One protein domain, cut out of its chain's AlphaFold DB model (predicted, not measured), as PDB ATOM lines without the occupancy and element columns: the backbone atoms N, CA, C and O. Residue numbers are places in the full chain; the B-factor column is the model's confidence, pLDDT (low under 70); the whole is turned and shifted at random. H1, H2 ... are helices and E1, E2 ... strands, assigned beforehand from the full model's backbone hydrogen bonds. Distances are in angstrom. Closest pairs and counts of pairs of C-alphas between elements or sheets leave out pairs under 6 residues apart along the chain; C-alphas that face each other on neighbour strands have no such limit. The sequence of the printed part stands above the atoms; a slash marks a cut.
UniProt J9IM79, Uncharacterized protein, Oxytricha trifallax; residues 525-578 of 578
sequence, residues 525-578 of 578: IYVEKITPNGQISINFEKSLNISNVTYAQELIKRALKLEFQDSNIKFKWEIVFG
ATOM      1  N   ILE A 525     -30.505 -13.831 -40.440       51.84
ATOM      2  CA  ILE A 525     -30.344 -14.837 -39.370       51.84
ATOM      3  C   ILE A 525     -31.067 -16.141 -39.745       51.84
ATOM      4  O   ILE A 525     -32.264 -16.111 -40.038       51.84
ATOM      5  N   TYR A 526     -30.360 -17.275 -39.688       63.00
ATOM      6  CA  TYR A 526     -30.888 -18.612 -40.001       63.00
ATOM      7  C   TYR A 526     -30.700 -19.566 -38.817       63.00
ATOM      8  O   TYR A 526     -29.611 -19.644 -38.250       63.00
ATOM      9  N   VAL A 527     -31.742 -20.320 -38.455       65.94
ATOM     10  CA  VAL A 527     -31.629 -21.414 -37.475       65.94
ATOM     11  C   VAL A 527     -31.107 -22.650 -38.201       65.94
ATOM     12  O   VAL A 527     -31.781 -23.183 -39.076       65.94
ATOM     13  N   GLU A 528     -29.905 -23.096 -37.851       63.78
ATOM     14  CA  GLU A 528     -29.241 -24.230 -38.500       63.78
ATOM     15  C   GLU A 528     -29.706 -25.568 -37.917       63.78
ATOM     16  O   GLU A 528     -30.008 -26.512 -38.646       63.78
ATOM     17  N   LYS A 529     -29.772 -25.660 -36.585       67.94
ATOM     18  CA  LYS A 529     -30.115 -26.900 -35.885       67.94
ATOM     19  C   LYS A 529     -30.698 -26.610 -34.511       67.94
ATOM     20  O   LYS A 529     -30.248 -25.706 -33.815       67.94
ATOM     21  N   ILE A 530     -31.647 -27.447 -34.099       67.25
ATOM     22  CA  ILE A 530     -32.120 -27.538 -32.717       67.25
ATOM     23  C   ILE A 530     -31.795 -28.946 -32.212       67.25
ATOM     24  O   ILE A 530     -32.156 -29.935 -32.853       67.25
ATOM     25  N   THR A 531     -31.063 -29.060 -31.106       65.31
ATOM     26  CA  THR A 531     -30.716 -30.358 -30.511       65.31
ATOM     27  C   THR A 531     -31.782 -30.814 -29.509       65.31
ATOM     28  O   THR A 531     -32.486 -29.978 -28.942       65.31
ATOM     29  N   PRO A 532     -31.883 -32.128 -29.220       48.50
ATOM     30  CA  PRO A 532     -32.797 -32.650 -28.197       48.50
ATOM     31  C   PRO A 532     -32.582 -32.059 -26.796       48.50
ATOM     32  O   PRO A 532     -33.500 -32.050 -25.987       48.50
ATOM     33  N   ASN A 533     -31.388 -31.523 -26.526       71.00
ATOM     34  CA  ASN A 533     -31.047 -30.884 -25.255       71.00
ATOM     35  C   ASN A 533     -31.413 -29.386 -25.233       71.00
ATOM     36  O   ASN A 533     -31.016 -28.673 -24.317       71.00
ATOM     37  N   GLY A 534     -32.117 -28.890 -26.257       62.31
ATOM     38  CA  GLY A 534     -32.543 -27.496 -26.357       62.31
ATOM     39  C   GLY A 534     -31.459 -26.526 -26.834       62.31
ATOM     40  O   GLY A 534     -31.622 -25.321 -26.668       62.31
ATOM     41  N   GLN A 535     -30.357 -27.009 -27.427       74.31
ATOM     42  CA  GLN A 535     -29.361 -26.113 -28.028       74.31
ATOM     43  C   GLN A 535     -29.835 -25.668 -29.407       74.31
ATOM     44  O   GLN A 535     -30.179 -26.507 -30.240       74.31
ATOM     45  N   ILE A 536     -29.819 -24.360 -29.645       75.06
ATOM     46  CA  ILE A 536     -30.204 -23.749 -30.916       75.06
ATOM     47  C   ILE A 536     -28.940 -23.163 -31.548       75.06
ATOM     48  O   ILE A 536     -28.345 -22.241 -30.992       75.06
ATOM     49  N   SER A 537     -28.536 -23.697 -32.698       78.38
ATOM     50  CA  SER A 537     -27.442 -23.158 -33.511       78.38
ATOM     51  C   SER A 537     -28.007 -22.154 -34.509       78.38
ATOM     52  O   SER A 537     -28.943 -22.470 -35.249       78.38
ATOM     53  N   ILE A 538     -27.458 -20.940 -34.512       76.44
ATOM     54  CA  ILE A 538     -27.926 -19.822 -35.332       76.44
ATOM     55  C   ILE A 538     -26.747 -19.286 -36.145       76.44
ATOM     56  O   ILE A 538     -25.719 -18.939 -35.566       76.44
ATOM     57  N   ASN A 539     -26.926 -19.168 -37.461       74.69
ATOM     58  CA  ASN A 539     -25.933 -18.610 -38.374       74.69
ATOM     59  C   ASN A 539     -26.334 -17.212 -38.841       74.69
ATOM     60  O   ASN A 539     -27.496 -16.944 -39.161       74.69
ATOM     61  N   PHE A 540     -25.340 -16.331 -38.898       66.88
ATOM     62  CA  PHE A 540     -25.467 -14.971 -39.410       66.88
ATOM     63  C   PHE A 540     -24.931 -14.916 -40.839       66.88
ATOM     64  O   PHE A 540     -23.923 -15.544 -41.152       66.88
ATOM     65  N   GLU A 541     -25.579 -14.137 -41.702       60.75
ATOM     66  CA  GLU A 541     -25.139 -13.960 -43.096       60.75
ATOM     67  C   GLU A 541     -23.736 -13.326 -43.195       60.75
ATOM     68  O   GLU A 541     -22.982 -13.593 -44.130       60.75
ATOM     69  N   LYS A 542     -23.364 -12.500 -42.209       68.62
ATOM     70  CA  LYS A 542     -22.029 -11.904 -42.079       68.62
ATOM     71  C   LYS A 542     -21.382 -12.358 -40.782       68.62
ATOM     72  O   LYS A 542     -22.061 -12.489 -39.763       68.62
ATOM     73  N   SER A 543     -20.062 -12.528 -40.806       70.12
ATOM     74  CA  SER A 543     -19.296 -12.781 -39.592       70.12
ATOM     75  C   SER A 543     -19.508 -11.643 -38.593       70.12
ATOM     76  O   SER A 543     -19.399 -10.458 -38.920       70.12
ATOM     77  N   LEU A 544     -19.846 -12.005 -37.358       71.62
ATOM     78  CA  LEU A 544     -19.924 -11.048 -36.265       71.62
ATOM     79  C   LEU A 544     -18.505 -10.672 -35.838       71.62
ATOM     80  O   LEU A 544     -17.644 -11.538 -35.680       71.62
ATOM     81  N   ASN A 545     -18.261  -9.382 -35.611       77.00
ATOM     82  CA  ASN A 545     -17.016  -8.954 -34.988       77.00
ATOM     83  C   ASN A 545     -17.051  -9.315 -33.492       77.00
ATOM     84  O   ASN A 545     -17.653  -8.607 -32.685       77.00
ATOM     85  N   ILE A 546     -16.427 -10.437 -33.140       82.69
ATOM     86  CA  ILE A 546     -16.399 -11.006 -31.782       82.69
ATOM     87  C   ILE A 546     -15.220 -10.510 -30.932       82.69
ATOM     88  O   ILE A 546     -14.897 -11.119 -29.915       82.69
ATOM     89  N   SER A 547     -14.578  -9.393 -31.300       89.06
ATOM     90  CA  SER A 547     -13.445  -8.835 -30.543       89.06
ATOM     91  C   SER A 547     -13.780  -8.526 -29.075       89.06
ATOM     92  O   SER A 547     -12.887  -8.505 -28.233       89.06
ATOM     93  N   ASN A 548     -15.061  -8.315 -28.751       90.69
ATOM     94  CA  ASN A 548     -15.576  -8.253 -27.385       90.69
ATOM     95  C   ASN A 548     -16.806  -9.166 -27.251       90.69
ATOM     96  O   ASN A 548     -17.931  -8.778 -27.572       90.69
ATOM     97  N   VAL A 549     -16.566 -10.386 -26.770       85.81
ATOM     98  CA  VAL A 549     -17.564 -11.459 -26.630       85.81
ATOM     99  C   VAL A 549     -18.767 -11.007 -25.799       85.81
ATOM    100  O   VAL A 549     -19.903 -11.207 -26.220       85.81
ATOM    101  N   THR A 550     -18.544 -10.339 -24.665       87.81
ATOM    102  CA  THR A 550     -19.621  -9.879 -23.772       87.81
ATOM    103  C   THR A 550     -20.526  -8.859 -24.461       87.81
ATOM    104  O   THR A 550     -21.750  -8.974 -24.417       87.81
ATOM    105  N   TYR A 551     -19.931  -7.889 -25.160       84.31
ATOM    106  CA  TYR A 551     -20.683  -6.884 -25.910       84.31
ATOM    107  C   TYR A 551     -21.472  -7.509 -27.073       84.31
ATOM    108  O   TYR A 551     -22.641  -7.180 -27.278       84.31
ATOM    109  N   ALA A 552     -20.873  -8.467 -27.789       80.69
ATOM    110  CA  ALA A 552     -21.551  -9.210 -28.848       80.69
ATOM    111  C   ALA A 552     -22.739 -10.030 -28.307       80.69
ATOM    112  O   ALA A 552     -23.816 -10.007 -28.902       80.69
ATOM    113  N   GLN A 553     -22.591 -10.696 -27.155       84.69
ATOM    114  CA  GLN A 553     -23.691 -11.422 -26.508       84.69
ATOM    115  C   GLN A 553     -24.840 -10.493 -26.120       84.69
ATOM    116  O   GLN A 553     -25.997 -10.851 -26.327       84.69
ATOM    117  N   GLU A 554     -24.555  -9.306 -25.577       82.75
ATOM    118  CA  GLU A 554     -25.603  -8.335 -25.256       82.75
ATOM    119  C   GLU A 554     -26.348  -7.850 -26.499       82.75
ATOM    120  O   GLU A 554     -27.577  -7.785 -26.483       82.75
ATOM    121  N   LEU A 555     -25.632  -7.539 -27.582       77.94
ATOM    122  CA  LEU A 555     -26.257  -7.122 -28.836       77.94
ATOM    123  C   LEU A 555     -27.151  -8.222 -29.417       77.94
ATOM    124  O   LEU A 555     -28.285  -7.940 -29.798       77.94
ATOM    125  N   ILE A 556     -26.687  -9.476 -29.416       80.56
ATOM    126  CA  ILE A 556     -27.484 -10.621 -29.872       80.56
ATOM    127  C   ILE A 556     -28.712 -10.816 -28.970       80.56
ATOM    128  O   ILE A 556     -29.810 -11.006 -29.483       80.56
ATOM    129  N   LYS A 557     -28.573 -10.706 -27.640       81.81
ATOM    130  CA  LYS A 557     -29.701 -10.802 -26.691       81.81
ATOM    131  C   LYS A 557     -30.733  -9.690 -26.865       81.81
ATOM    132  O   LYS A 557     -31.911  -9.928 -26.633       81.81
ATOM    133  N   ARG A 558     -30.309  -8.485 -27.258       77.31
ATOM    134  CA  ARG A 558     -31.223  -7.371 -27.561       77.31
ATOM    135  C   ARG A 558     -31.907  -7.538 -28.918       77.31
ATOM    136  O   ARG A 558     -33.051  -7.124 -29.065       77.31
ATOM    137  N   ALA A 559     -31.214  -8.123 -29.893       72.50
ATOM    138  CA  ALA A 559     -31.735  -8.338 -31.242       72.50
ATOM    139  C   ALA A 559     -32.652  -9.569 -31.343       72.50
ATOM    140  O   ALA A 559     -33.566  -9.590 -32.165       72.50
ATOM    141  N   LEU A 560     -32.420 -10.590 -30.516       75.31
ATOM    142  CA  LEU A 560     -33.207 -11.816 -30.489       75.31
ATOM    143  C   LEU A 560     -34.237 -11.768 -29.365       75.31
ATOM    144  O   LEU A 560     -33.909 -11.845 -28.183       75.31
ATOM    145  N   LYS A 561     -35.510 -11.721 -29.750       75.19
ATOM    146  CA  LYS A 561     -36.627 -11.950 -28.837       75.19
ATOM    147  C   LYS A 561     -37.016 -13.427 -28.904       75.19
ATOM    148  O   LYS A 561     -37.513 -13.883 -29.930       75.19
ATOM    149  N   LEU A 562     -36.771 -14.173 -27.827       68.12
ATOM    150  CA  LEU A 562     -37.216 -15.561 -27.685       68.12
ATOM    151  C   LEU A 562     -38.455 -15.590 -26.789       68.12
ATOM    152  O   LEU A 562     -38.368 -15.277 -25.603       68.12
ATOM    153  N   GLU A 563     -39.600 -15.950 -27.360       67.31
ATOM    154  CA  GLU A 563     -40.858 -16.122 -26.629       67.31
ATOM    155  C   GLU A 563     -41.323 -17.570 -26.750       67.31
ATOM    156  O   GLU A 563     -41.317 -18.150 -27.837       67.31
ATOM    157  N   PHE A 564     -41.732 -18.152 -25.625       61.06
ATOM    158  CA  PHE A 564     -42.411 -19.441 -25.599       61.06
ATOM    159  C   PHE A 564     -43.916 -19.193 -25.601       61.06
ATOM    160  O   PHE A 564     -44.397 -18.277 -24.937       61.06
ATOM    161  N   GLN A 565     -44.665 -20.010 -26.343       64.88
ATOM    162  CA  GLN A 565     -46.129 -19.908 -26.375       64.88
ATOM    163  C   GLN A 565     -46.764 -20.206 -25.010       64.88
ATOM    164  O   GLN A 565     -47.836 -19.688 -24.709       64.88
ATOM    165  N   ASP A 566     -46.100 -21.010 -24.179       66.00
ATOM    166  CA  ASP A 566     -46.491 -21.215 -22.790       66.00
ATOM    167  C   ASP A 566     -45.807 -20.172 -21.897       66.00
ATOM    168  O   ASP A 566     -44.604 -20.238 -21.631       66.00
ATOM    169  N   SER A 567     -46.599 -19.216 -21.409       71.81
ATOM    170  CA  SER A 567     -46.149 -18.146 -20.513       71.81
ATOM    171  C   SER A 567     -45.616 -18.652 -19.168       71.81
ATOM    172  O   SER A 567     -44.983 -17.888 -18.439       71.81
ATOM    173  N   ASN A 568     -45.863 -19.918 -18.814       71.56
ATOM    174  CA  ASN A 568     -45.352 -20.526 -17.587       71.56
ATOM    175  C   ASN A 568     -43.914 -21.042 -17.734       71.56
ATOM    176  O   ASN A 568     -43.240 -21.272 -16.727       71.56
ATOM    177  N   ILE A 569     -43.417 -21.196 -18.966       60.16
ATOM    178  CA  ILE A 569     -42.043 -21.631 -19.218       60.16
ATOM    179  C   ILE A 569     -41.103 -20.447 -18.988       60.16
ATOM    180  O   ILE A 569     -40.883 -19.596 -19.850       60.16
ATOM    181  N   LYS A 570     -40.504 -20.409 -17.795       69.88
ATOM    182  CA  LYS A 570     -39.381 -19.519 -17.490       69.88
ATOM    183  C   LYS A 570     -38.097 -20.167 -17.997       69.88
ATOM    184  O   LYS A 570     -37.605 -21.116 -17.394       69.88
ATOM    185  N   PHE A 571     -37.549 -19.652 -19.092       69.25
ATOM    186  CA  PHE A 571     -36.312 -20.165 -19.673       69.25
ATOM    187  C   PHE A 571     -35.166 -19.165 -19.508       69.25
ATOM    188  O   PHE A 571     -35.294 -17.985 -19.840       69.25
ATOM    189  N   LYS A 572     -34.030 -19.650 -19.002       75.62
ATOM    190  CA  LYS A 572     -32.762 -18.917 -18.969       75.62
ATOM    191  C   LYS A 572     -31.879 -19.471 -20.080       75.62
ATOM    192  O   LYS A 572     -31.727 -20.682 -20.186       75.62
ATOM    193  N   TRP A 573     -31.287 -18.586 -20.872       77.88
ATOM    194  CA  TRP A 573     -30.468 -18.974 -22.013       77.88
ATOM    195  C   TRP A 573     -29.129 -18.250 -22.036       77.88
ATOM    196  O   TRP A 573     -28.987 -17.114 -21.564       77.88
ATOM    197  N   GLU A 574     -28.140 -18.935 -22.594       82.31
ATOM    198  CA  GLU A 574     -26.768 -18.467 -22.726       82.31
ATOM    199  C   GLU A 574     -26.312 -18.653 -24.173       82.31
ATOM    200  O   GLU A 574     -26.712 -19.603 -24.846       82.31
ATOM    201  N   ILE A 575     -25.518 -17.704 -24.666       80.56
ATOM    202  CA  ILE A 575     -24.971 -17.732 -26.024       80.56
ATOM    203  C   ILE A 575     -23.558 -18.274 -25.927       80.56
ATOM    204  O   ILE A 575     -22.712 -17.661 -25.275       80.56
ATOM    205  N   VAL A 576     -23.298 -19.381 -26.609       80.88
ATOM    206  CA  VAL A 576     -21.959 -19.951 -26.745       80.88
ATOM    207  C   VAL A 576     -21.514 -19.741 -28.188       80.88
ATOM    208  O   VAL A 576     -22.228 -20.137 -29.107       80.88
ATOM    209  N   PHE A 577     -20.371 -19.084 -28.388       77.06
ATOM    210  CA  PHE A 577     -19.746 -18.993 -29.709       77.06
ATOM    211  C   PHE A 577     -18.967 -20.288 -29.952       77.06
ATOM    212  O   PHE A 577     -18.156 -20.669 -29.106       77.06
ATOM    213  N   GLY A 578     -19.294 -20.979 -31.045       67.81
ATOM    214  CA  GLY A 578     -18.694 -22.252 -31.451       67.81
ATOM    215  C   GLY A 578     -17.609 -22.096 -32.499       67.81
ATOM    216  O   GLY A 578     -17.603 -21.047 -33.183       67.81
TER     217      GLY A 578
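AT A GLANCE: This is residues 525 to 578 of the 578 residues of an uncharacterized protein of Oxytricha trifallax (UniProt J9IM79). A two-stranded hairpin, E1 and E2, and one helix, H1, form a small, loosely built body, and a long loop, residues 560 to 578, runs out from the helix and folds back, with residues 564 to 570 sticking out. The 54 printed residues have two named strands, antiparallel, then one named helix; the class is mixed, with 22 residues, under half, in named elements. The whole is only just loose, close to compact, with a radius of gyration of the C-alphas of 12.4 A, and elongated, spanning 36 by 21 by 17 A.

IN THESE COORDINATES: E1, residues 525 to 530, begins with C-alpha 525 at (-30.344, -14.837, -39.370) and is 14.4 A long. E2, residues 536 to 540, is 13.1 A long. H1, residues 549 to 559, is 15.2 A long and ends with C-alpha 559 at (-31.735, -8.338, -31.242).

HOW THE PARTS SIT: The hairpin E1 and E2 has a tight link and an angle of 155 degrees between directions; N 528 and O 537 are 2.8 A apart, within hydrogen-bond range. E1 and H1 are apart. In H1 every O i to N i+4 pair is within hydrogen-bond range.

THE WHOLE: The C-alphas of Ser 547 and Asn 568, the two farthest apart, are 36.4 A apart. The printed part has no cut, and no link is long. The mean pLDDT of the printed part is 73.0, with 21 residues under 70, among them 525 to 532.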